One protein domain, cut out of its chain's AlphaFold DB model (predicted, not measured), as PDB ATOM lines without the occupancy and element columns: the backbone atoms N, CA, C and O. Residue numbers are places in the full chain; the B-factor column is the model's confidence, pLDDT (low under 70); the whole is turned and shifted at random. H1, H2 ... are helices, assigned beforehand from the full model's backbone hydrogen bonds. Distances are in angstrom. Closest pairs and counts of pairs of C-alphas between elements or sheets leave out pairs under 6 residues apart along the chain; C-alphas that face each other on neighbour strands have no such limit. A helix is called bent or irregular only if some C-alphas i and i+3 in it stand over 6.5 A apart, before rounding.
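This is residues 168 to 199 and 263 to 306 of the 319 residues of an uncharacterized protein of Eremomyces bilateralis CBS 781.70 (UniProt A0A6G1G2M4). One long, kinked helix, H1, runs along the length of the domain, and two short helices, H4 and H3, pack together to one side of its first half, H4 against H1 and H3 against H4. A fourth short helix, H2, sits by the far end of H1, well away from H4, and the unnamed residues 168 to 176 make a loop by the beginning of H1 on the side away from H3. The printed part has 76 residues with four named helices, in the order H1, H2, H3, H4, and no named strand; the class is all helix. The whole is compact, with a radius of gyration of the C-alphas of 13.0 A and spans of 35 by 29 by 21 A.

After residues 168 to 176 comes H1, residues 177 to 198, which has a kink of 65 degrees near residue 184 and is irregular, with C-alphas 179 and 182 at 9.3 A. H2, residues 263 to 271, is close to H1 but not clearly touching; the closest C-alphas, those of Asn 197 and Thr 265, are 6.4 A apart. Their lines stand at a steep tilt of 41 degrees, opposite ways. H3, residues 279 to 287, and H1 are near each other, with 9 pairs of C-alphas within 10 A. H4, residues 295 to 304, touches H3 at a steep tilt of 55 degrees, opposite ways; their closest C-alphas, those of Lys 283 and Leu 298, are 7.0 A apart. H4 also touches H1, which meets it with residues 182 to 186 alone. The closest C-alphas there, those of Ala 186 and Phe 301, are 6.4 A apart, and the lines stand at a steep tilt of 59 degrees, the same way. H2 is apart from both H3 and H4. In H2, H3 and H4 every O i to N i+4 pair is within hydrogen-bond range; in H1, 15 of 18 are.

H1 begins with C-alpha 177 at (175.642, 154.963, 183.489) and is 25.1 A from first to last C-alpha. H2 begins with C-alpha 263 at (152.871, 145.080, 203.557); H2 and H3 are each 12.2 A long. H4, 14.5 A long, ends with C-alpha 304 at (174.521, 141.902, 193.461).

The two C-alphas farthest apart, those of Ser 263 and Asp 291, are 37.6 A apart. Residues 200 to 262 are cut out, and C-alphas 199 and 263 are 12.5 A apart across the cut. Of the links that are printed whole, H2 to H3 and H3 to H4 are short, with 7 residues each. The mean pLDDT of the printed part is 79.2; residues 272 to 276 and 304 to 306 are under 70.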
ATOM      1  N   THR A 168     177.507 151.569 195.570       82.56
ATOM      2  CA  THR A 168     178.753 152.313 195.392       82.56
ATOM      3  C   THR A 168     179.783 151.431 194.688       82.56
ATOM      4  O   THR A 168     179.760 150.195 194.749       82.56
ATOM      5  N   THR A 169     180.684 152.077 193.960       78.06
ATOM      6  CA  THR A 169     181.882 151.445 193.405       78.06
ATOM      7  C   THR A 169     182.940 151.264 194.506       78.06
ATOM      8  O   THR A 169     182.873 151.950 195.528       78.06
ATOM      9  N   PRO A 170     183.977 150.425 194.309       76.25
ATOM     10  CA  PRO A 170     185.093 150.309 195.259       76.25
ATOM     11  C   PRO A 170     185.863 151.618 195.512       76.25
ATOM     12  O   PRO A 170     186.644 151.692 196.454       76.25
ATOM     13  N   ARG A 171     185.650 152.647 194.679       76.31
ATOM     14  CA  ARG A 171     186.224 153.994 194.809       76.31
ATOM     15  C   ARG A 171     185.393 154.924 195.710       76.31
ATOM     16  O   ARG A 171     185.824 156.032 195.999       76.31
ATOM     17  N   GLY A 172     184.204 154.491 196.136       78.50
ATOM     18  CA  GLY A 172     183.218 155.297 196.866       78.50
ATOM     19  C   GLY A 172     182.205 156.007 195.961       78.50
ATOM     20  O   GLY A 172     181.103 156.319 196.412       78.50
ATOM     21  N   ASP A 173     182.516 156.195 194.674       82.69
ATOM     22  CA  ASP A 173     181.611 156.835 193.713       82.69
ATOM     23  C   ASP A 173     180.299 156.052 193.565       82.69
ATOM     24  O   ASP A 173     180.304 154.819 193.468       82.69
ATOM     25  N   ARG A 174     179.168 156.764 193.494       82.75
ATOM     26  CA  ARG A 174     177.845 156.174 193.221       82.75
ATOM     27  C   ARG A 174     177.816 155.498 191.847       82.75
ATOM     28  O   ARG A 174     178.369 156.023 190.876       82.75
ATOM     29  N   VAL A 175     177.120 154.363 191.738       84.31
ATOM     30  CA  VAL A 175     176.914 153.729 190.427       84.31
ATOM     31  C   VAL A 175     176.006 154.591 189.548       84.31
ATOM     32  O   VAL A 175     174.930 155.033 189.954       84.31
ATOM     33  N   GLY A 176     176.461 154.831 188.326       83.75
ATOM     34  CA  GLY A 176     175.769 155.583 187.291       83.75
ATOM     35  C   GLY A 176     176.122 155.024 185.912       83.75
ATOM     36  O   GLY A 176     177.041 154.201 185.813       83.75
ATOM     37  N   PRO A 177     175.447 155.484 184.841       81.56
ATOM     38  CA  PRO A 177     175.642 154.963 183.489       81.56
ATOM     39  C   PRO A 177     177.113 154.918 183.053       81.56
ATOM     40  O   PRO A 177     177.576 153.920 182.513       81.56
ATOM     41  N   HIS A 178     177.856 155.983 183.366       80.25
ATOM     42  CA  HIS A 178     179.246 156.182 182.954       80.25
ATOM     43  C   HIS A 178     180.292 155.594 183.920       80.25
ATOM     44  O   HIS A 178     181.460 155.516 183.553       80.25
ATOM     45  N   SER A 179     179.912 155.204 185.147       81.12
ATOM     46  CA  SER A 179     180.852 154.689 186.162       81.12
ATOM     47  C   SER A 179     180.780 153.172 186.336       81.12
ATOM     48  O   SER A 179     181.810 152.523 186.509       81.12
ATOM     49  N   ALA A 180     179.577 152.593 186.289       81.88
ATOM     50  CA  ALA A 180     179.359 151.162 186.487       81.88
ATOM     51  C   ALA A 180     178.024 150.717 185.865       81.88
ATOM     52  O   ALA A 180     177.098 150.336 186.580       81.88
ATOM     53  N   TRP A 181     177.929 150.761 184.530       82.94
ATOM     54  CA  TRP A 181     176.710 150.473 183.753       82.94
ATOM     55  C   TRP A 181     175.912 149.247 184.242       82.94
ATOM     56  O   TRP A 181     174.716 149.356 184.483       82.94
ATOM     57  N   LEU A 182     176.571 148.103 184.466       82.25
ATOM     58  CA  LEU A 182     175.913 146.872 184.938       82.25
ATOM     59  C   LEU A 182     175.331 147.001 186.356       82.25
ATOM     60  O   LEU A 182     174.210 146.570 186.599       82.25
ATOM     61  N   ASP A 183     176.069 147.611 187.288       82.06
ATOM     62  CA  ASP A 183     175.591 147.803 188.663       82.06
ATOM     63  C   ASP A 183     174.483 148.873 188.721       82.06
ATOM     64  O   ASP A 183     173.550 148.766 189.516       82.06
ATOM     65  N   TRP A 184     174.543 149.881 187.843       86.06
ATOM     66  CA  TRP A 184     173.481 150.874 187.667       86.06
ATOM     67  C   TRP A 184     172.204 150.257 187.074       86.06
ATOM     68  O   TRP A 184     171.118 150.530 187.583       86.06
ATOM     69  N   LEU A 185     172.326 149.377 186.075       84.25
ATOM     70  CA  LEU A 185     171.202 148.613 185.521       84.25
ATOM     71  C   LEU A 185     170.567 147.659 186.551       84.25
ATOM     72  O   LEU A 185     169.353 147.473 186.548       84.25
ATOM     73  N   ALA A 186     171.353 147.078 187.465       82.19
ATOM     74  CA  ALA A 186     170.808 146.285 188.569       82.19
ATOM     75  C   ALA A 186     169.987 147.152 189.547       82.19
ATOM     76  O   ALA A 186     168.894 146.762 189.958       82.19
ATOM     77  N   VAL A 187     170.474 148.357 189.873       84.50
ATOM     78  CA  VAL A 187     169.757 149.324 190.723       84.50
ATOM     79  C   VAL A 187     168.496 149.871 190.042       84.50
ATOM     80  O   VAL A 187     167.490 150.080 190.721       84.50
ATOM     81  N   SER A 188     168.502 150.099 188.723       86.25
ATOM     82  CA  SER A 188     167.305 150.563 188.006       86.25
ATOM     83  C   SER A 188     166.237 149.472 187.897       86.25
ATOM     84  O   SER A 188     165.076 149.763 188.177       86.25
ATOM     85  N   LEU A 189     166.617 148.220 187.610       84.75
ATOM     86  CA  LEU A 189     165.704 147.070 187.615       84.75
ATOM     87  C   LEU A 189     165.073 146.844 189.003       84.75
ATOM     88  O   LEU A 189     163.864 146.658 189.110       84.75
ATOM     89  N   PHE A 190     165.863 146.939 190.077       83.81
ATOM     90  CA  PHE A 190     165.364 146.853 191.455       83.81
ATOM     91  C   PHE A 190     164.374 147.975 191.800       83.81
ATOM     92  O   PHE A 190     163.301 147.709 192.337       83.81
ATOM     93  N   ARG A 191     164.684 149.231 191.444       86.19
ATOM     94  CA  ARG A 191     163.758 150.358 191.651       86.19
ATOM     95  C   ARG A 191     162.481 150.222 190.818       86.19
ATOM     96  O   ARG A 191     161.420 150.573 191.318       86.19
ATOM     97  N   HIS A 192     162.568 149.702 189.595       86.50
ATOM     98  CA  HIS A 192     161.406 149.419 188.750       86.50
ATOM     99  C   HIS A 192     160.497 148.363 189.390       86.50
ATOM    100  O   HIS A 192     159.302 148.618 189.527       86.50
ATOM    101  N   TRP A 193     161.065 147.250 189.868       85.56
ATOM    102  CA  TRP A 193     160.326 146.213 190.595       85.56
ATOM    103  C   TRP A 193     159.654 146.767 191.861       85.56
ATOM    104  O   TRP A 193     158.472 146.509 192.080       85.56
ATOM    105  N   ILE A 194     160.354 147.592 192.657       84.25
ATOM    106  CA  ILE A 194     159.743 148.269 193.815       84.25
ATOM    107  C   ILE A 194     158.580 149.165 193.369       84.25
ATOM    108  O   ILE A 194     157.514 149.106 193.971       84.25
ATOM    109  N   LEU A 195     158.748 149.982 192.323       85.69
ATOM    110  CA  LEU A 195     157.693 150.883 191.850       85.69
ATOM    111  C   LEU A 195     156.453 150.124 191.362       85.69
ATOM    112  O   LEU A 195     155.344 150.533 191.689       85.69
ATOM    113  N   GLU A 196     156.611 149.010 190.645       83.94
ATOM    114  CA  GLU A 196     155.481 148.169 190.220       83.94
ATOM    115  C   GLU A 196     154.779 147.480 191.397       83.94
ATOM    116  O   GLU A 196     153.563 147.316 191.377       83.94
ATOM    117  N   ASN A 197     155.525 147.109 192.440       82.00
ATOM    118  CA  ASN A 197     154.968 146.456 193.626       82.00
ATOM    119  C   ASN A 197     154.365 147.450 194.642       82.00
ATOM    120  O   ASN A 197     153.477 147.065 195.397       82.00
ATOM    121  N   LEU A 198     154.797 148.719 194.654       82.50
ATOM    122  CA  LEU A 198     154.263 149.780 195.525       82.50
ATOM    123  C   LEU A 198     153.201 150.673 194.860       82.50
ATOM    124  O   LEU A 198     152.445 151.338 195.568       82.50
ATOM    125  N   THR A 199     153.078 150.660 193.531       81.00
ATOM    126  CA  THR A 199     152.005 151.378 192.825       81.00
ATOM    127  C   THR A 199     150.746 150.506 192.745       81.00
ATOM    128  O   THR A 199     150.806 149.426 192.154       81.00
ATOM    129  N   SER A 263     152.200 145.809 202.471       75.94
ATOM    130  CA  SER A 263     152.871 145.080 203.557       75.94
ATOM    131  C   SER A 263     153.549 143.773 203.123       75.94
ATOM    132  O   SER A 263     154.604 143.436 203.655       75.94
ATOM    133  N   ASN A 264     153.002 143.057 202.135       79.75
ATOM    134  CA  ASN A 264     153.618 141.844 201.589       79.75
ATOM    135  C   ASN A 264     154.903 142.167 200.811       79.75
ATOM    136  O   ASN A 264     155.873 141.420 200.869       79.75
ATOM    137  N   THR A 265     154.944 143.308 200.123       82.88
ATOM    138  CA  THR A 265     156.111 143.737 199.335       82.88
ATOM    139  C   THR A 265     157.268 144.160 200.245       82.88
ATOM    140  O   THR A 265     158.409 143.756 200.024       82.88
ATOM    141  N   TYR A 266     156.963 144.844 201.356       83.56
ATOM    142  CA  TYR A 266     157.939 145.120 202.411       83.56
ATOM    143  C   TYR A 266     158.375 143.856 203.160       83.56
ATOM    144  O   TYR A 266     159.547 143.747 203.515       83.56
ATOM    145  N   ALA A 267     157.496 142.863 203.334       82.69
ATOM    146  CA  ALA A 267     157.883 141.560 203.877       82.69
ATOM    147  C   ALA A 267     158.832 140.785 202.937       82.69
ATOM    148  O   ALA A 267     159.797 140.195 203.415       82.69
ATOM    149  N   LEU A 268     158.620 140.833 201.615       81.75
ATOM    150  CA  LEU A 268     159.533 140.245 200.621       81.75
ATOM    151  C   LEU A 268     160.899 140.949 200.604       81.75
ATOM    152  O   LEU A 268     161.932 140.281 200.585       81.75
ATOM    153  N   LEU A 269     160.919 142.285 200.679       82.12
ATOM    154  CA  LEU A 269     162.155 143.064 200.818       82.12
ATOM    155  C   LEU A 269     162.910 142.727 202.116       82.12
ATOM    156  O   LEU A 269     164.129 142.584 202.088       82.12
ATOM    157  N   ALA A 270     162.197 142.562 203.235       78.69
ATOM    158  CA  ALA A 270     162.781 142.206 204.529       78.69
ATOM    159  C   ALA A 270     163.252 140.740 204.613       78.69
ATOM    160  O   ALA A 270     164.211 140.453 205.328       78.69
ATOM    161  N   ALA A 271     162.613 139.819 203.883       78.31
ATOM    162  CA  ALA A 271     163.059 138.430 203.759       78.31
ATOM    163  C   ALA A 271     164.364 138.308 202.949       78.31
ATOM    164  O   ALA A 271     165.203 137.458 203.249       78.31
ATOM    165  N   GLY A 272     164.549 139.184 201.955       69.56
ATOM    166  CA  GLY A 272     165.781 139.300 201.181       69.56
ATOM    167  C   GLY A 272     166.082 138.098 200.277       69.56
ATOM    168  O   GLY A 272     165.227 137.264 199.973       69.56
ATOM    169  N   GLY A 273     167.335 138.013 199.824       69.19
ATOM    170  CA  GLY A 273     167.810 136.909 198.991       69.19
ATOM    171  C   GLY A 273     167.051 136.799 197.664       69.19
ATOM    172  O   GLY A 273     166.910 137.776 196.939       69.19
ATOM    173  N   THR A 274     166.544 135.603 197.353       63.66
ATOM    174  CA  THR A 274     165.833 135.303 196.096       63.66
ATOM    175  C   THR A 274     164.341 135.674 196.113       63.66
ATOM    176  O   THR A 274     163.587 135.172 195.280       63.66
ATOM    177  N   ALA A 275     163.874 136.456 197.096       61.50
ATOM    178  CA  ALA A 275     162.453 136.782 197.278       61.50
ATOM    179  C   ALA A 275     161.911 137.811 196.263       61.50
ATOM    180  O   ALA A 275     160.697 137.915 196.083       61.50
ATOM    181  N   TYR A 276     162.797 138.550 195.593       66.00
ATOM    182  CA  TYR A 276     162.490 139.504 194.527       66.00
ATOM    183  C   TYR A 276     163.417 139.272 193.320       66.00
ATOM    184  O   TYR A 276     164.507 138.726 193.478       66.00
ATOM    185  N   LEU A 277     162.985 139.677 192.117       74.94
ATOM    186  CA  LEU A 277     163.721 139.529 190.844       74.94
ATOM    187  C   LEU A 277     164.244 138.097 190.551       74.94
ATOM    188  O   LEU A 277     165.456 137.858 190.547       74.94
ATOM    189  N   PRO A 278     163.369 137.117 190.254       80.00
ATOM    190  CA  PRO A 278     163.788 135.767 189.873       80.00
ATOM    191  C   PRO A 278     164.696 135.733 188.627       80.00
ATOM    192  O   PRO A 278     164.605 136.560 187.720       80.00
ATOM    193  N   HIS A 279     165.522 134.683 188.525       80.62
ATOM    194  CA  HIS A 279     166.490 134.465 187.431       80.62
ATOM    195  C   HIS A 279     165.890 134.635 186.023       80.62
ATOM    196  O   HIS A 279     166.577 135.097 185.112       80.62
ATOM    197  N   ALA A 280     164.621 134.262 185.828       81.44
ATOM    198  CA  ALA A 280     163.929 134.411 184.551       81.44
ATOM    199  C   ALA A 280     163.798 135.885 184.118       81.44
ATOM    200  O   ALA A 280     164.058 136.189 182.955       81.44
ATOM    201  N   GLU A 281     163.472 136.789 185.046       81.12
ATOM    202  CA  GLU A 281     163.338 138.230 184.800       81.12
ATOM    203  C   GLU A 281     164.703 138.873 184.556       81.12
ATOM    204  O   GLU A 281     164.889 139.526 183.533       81.12
ATOM    205  N   ILE A 282     165.699 138.600 185.410       81.12
ATOM    206  CA  ILE A 282     167.080 139.096 185.228       81.12
ATOM    207  C   ILE A 282     167.627 138.681 183.849       81.12
ATOM    208  O   ILE A 282     168.226 139.480 183.126       81.12
ATOM    209  N   LYS A 283     167.386 137.428 183.447       82.44
ATOM    210  CA  LYS A 283     167.807 136.882 182.152       82.44
ATOM    211  C   LYS A 283     167.004 137.432 180.973       82.44
ATOM    212  O   LYS A 283     167.562 137.533 179.882       82.44
ATOM    213  N   ALA A 284     165.725 137.759 181.153       83.62
ATOM    214  CA  ALA A 284     164.919 138.427 180.134       83.62
ATOM    215  C   ALA A 284     165.382 139.878 179.936       83.62
ATOM    216  O   ALA A 284     165.628 140.286 178.807       83.62
ATOM    217  N   PHE A 285     165.603 140.608 181.029       83.44
ATOM    218  CA  PHE A 285     166.093 141.984 181.026       83.44
ATOM    219  C   PHE A 285     167.470 142.109 180.358       83.44
ATOM    220  O   PHE A 285     167.630 142.882 179.416       83.44
ATOM    221  N   LEU A 286     168.449 141.280 180.746       83.00
ATOM    222  CA  LEU A 286     169.780 141.304 180.122       83.00
ATOM    223  C   LEU A 286     169.761 140.920 178.631       83.00
ATOM    224  O   LEU A 286     170.630 141.364 177.887       83.00
ATOM    225  N   LYS A 287     168.773 140.147 178.160       84.88
ATOM    226  CA  LYS A 287     168.602 139.849 176.724       84.88
ATOM    227  C   LYS A 287     168.126 141.047 175.895       84.88
ATOM    228  O   LYS A 287     168.325 141.022 174.684       84.88
ATOM    229  N   LEU A 288     167.519 142.069 176.506       81.00
ATOM    230  CA  LEU A 288     167.129 143.305 175.809       81.00
ATOM    231  C   LEU A 288     168.350 144.160 175.423       81.00
ATOM    232  O   LEU A 288     168.266 144.978 174.512       81.00
ATOM    233  N   HIS A 289     169.490 143.940 176.085       77.81
ATOM    234  CA  HIS A 289     170.760 144.616 175.826       77.81
ATOM    235  C   HIS A 289     171.823 143.590 175.386       77.81
ATOM    236  O   HIS A 289     172.674 143.215 176.204       77.81
ATOM    237  N   PRO A 290     171.787 143.112 174.123       72.25
ATOM    238  CA  PRO A 290     172.603 141.987 173.654       72.25
ATOM    239  C   PRO A 290     174.106 142.177 173.896       72.25
ATOM    240  O   PRO A 290     174.764 141.237 174.336       72.25
ATOM    241  N   ASP A 291     174.623 143.398 173.742       75.19
ATOM    242  CA  ASP A 291     176.039 143.746 173.971       75.19
ATOM    243  C   ASP A 291     176.491 143.546 175.432       75.19
ATOM    244  O   ASP A 291     177.680 143.446 175.729       75.19
ATOM    245  N   THR A 292     175.537 143.474 176.368       71.00
ATOM    246  CA  THR A 292     175.782 143.248 177.801       71.00
ATOM    247  C   THR A 292     175.464 141.823 178.254       71.00
ATOM    248  O   THR A 292     175.832 141.441 179.372       71.00
ATOM    249  N   TYR A 293     174.815 141.010 177.415       79.25
ATOM    250  CA  TYR A 293     174.409 139.651 177.764       79.25
ATOM    251  C   TYR A 293     175.613 138.698 177.754       79.25
ATOM    252  O   TYR A 293     176.007 138.149 176.727       79.25
ATOM    253  N   SER A 294     176.182 138.447 178.933       81.94
ATOM    254  CA  SER A 294     177.212 137.423 179.128       81.94
ATOM    255  C   SER A 294     176.896 136.544 180.337       81.94
ATOM    256  O   SER A 294     176.225 136.963 181.285       81.94
ATOM    257  N   ARG A 295     177.409 135.306 180.329       78.00
ATOM    258  CA  ARG A 295     177.215 134.351 181.436       78.00
ATOM    259  C   ARG A 295     177.817 134.850 182.754       78.00
ATOM    260  O   ARG A 295     177.322 134.478 183.813       78.00
ATOM    261  N   GLU A 296     178.843 135.696 182.689       79.38
ATOM    262  CA  GLU A 296     179.461 136.293 183.875       79.38
ATOM    263  C   GLU A 296     178.726 137.560 184.334       79.38
ATOM    264  O   GLU A 296     178.524 137.742 185.530       79.38
ATOM    265  N   ASN A 297     178.205 138.378 183.412       79.94
ATOM    266  CA  ASN A 297     177.367 139.530 183.763       79.94
ATOM    267  C   ASN A 297     176.066 139.086 184.450       79.94
ATOM    268  O   ASN A 297     175.675 139.690 185.447       79.94
ATOM    269  N   LEU A 298     175.455 137.986 183.993       79.44
ATOM    270  CA  LEU A 298     174.292 137.364 184.639       79.44
ATOM    271  C   LEU A 298     174.605 136.923 186.082       79.44
ATOM    272  O   LEU A 298     173.893 137.308 187.003       79.44
ATOM    273  N   ARG A 299     175.723 136.216 186.302       77.50
ATOM    274  CA  ARG A 299     176.206 135.842 187.650       77.50
ATOM    275  C   ARG A 299     176.516 137.047 188.538       77.50
ATOM    276  O   ARG A 299     176.347 136.984 189.755       77.50
ATOM    277  N   ARG A 300     177.013 138.136 187.949       76.12
ATOM    278  CA  ARG A 300     177.339 139.376 188.663       76.12
ATOM    279  C   ARG A 300     176.069 140.106 189.100       76.12
ATOM    280  O   ARG A 300     176.008 140.537 190.247       76.12
ATOM    281  N   PHE A 301     175.049 140.155 188.239       75.44
ATOM    282  CA  PHE A 301     173.692 140.591 188.588       75.44
ATOM    283  C   PHE A 301     173.107 139.747 189.721       75.44
ATOM    284  O   PHE A 301     172.696 140.301 190.735       75.44
ATOM    285  N   GLU A 302     173.140 138.419 189.590       75.56
ATOM    286  CA  GLU A 302     172.663 137.486 190.617       75.56
ATOM    287  C   GLU A 302     173.339 137.747 191.974       75.56
ATOM    288  O   GLU A 302     172.661 137.916 192.986       75.56
ATOM    289  N   ARG A 303     174.673 137.869 192.004       73.12
ATOM    290  CA  ARG A 303     175.428 138.134 193.240       73.12
ATOM    291  C   ARG A 303     175.148 139.521 193.836       73.12
ATOM    292  O   ARG A 303     175.153 139.651 195.055       73.12
ATOM    293  N   ARG A 304     174.903 140.546 193.009       68.19
ATOM    294  CA  ARG A 304     174.521 141.902 193.461       68.19
ATOM    295  C   ARG A 304     173.078 141.968 193.975       68.19
ATOM    296  O   ARG A 304     172.818 142.701 194.919       68.19
ATOM    297  N   GLY A 305     172.164 141.216 193.364       59.81
ATOM    298  CA  GLY A 305     170.727 141.230 193.652       59.81
ATOM    299  C   GLY A 305     170.266 140.285 194.765       59.81
ATOM    300  O   GLY A 305     169.073 140.047 194.869       59.81
ATOM    301  N   GLY A 306     171.172 139.710 195.565       57.06
ATOM    302  CA  GLY A 306     170.820 138.756 196.631       57.06
ATOM    303  C   GLY A 306     170.607 137.306 196.167       57.06
ATOM    304  O   GLY A 306     170.447 136.414 196.995       57.06
TER     305      GLY A 306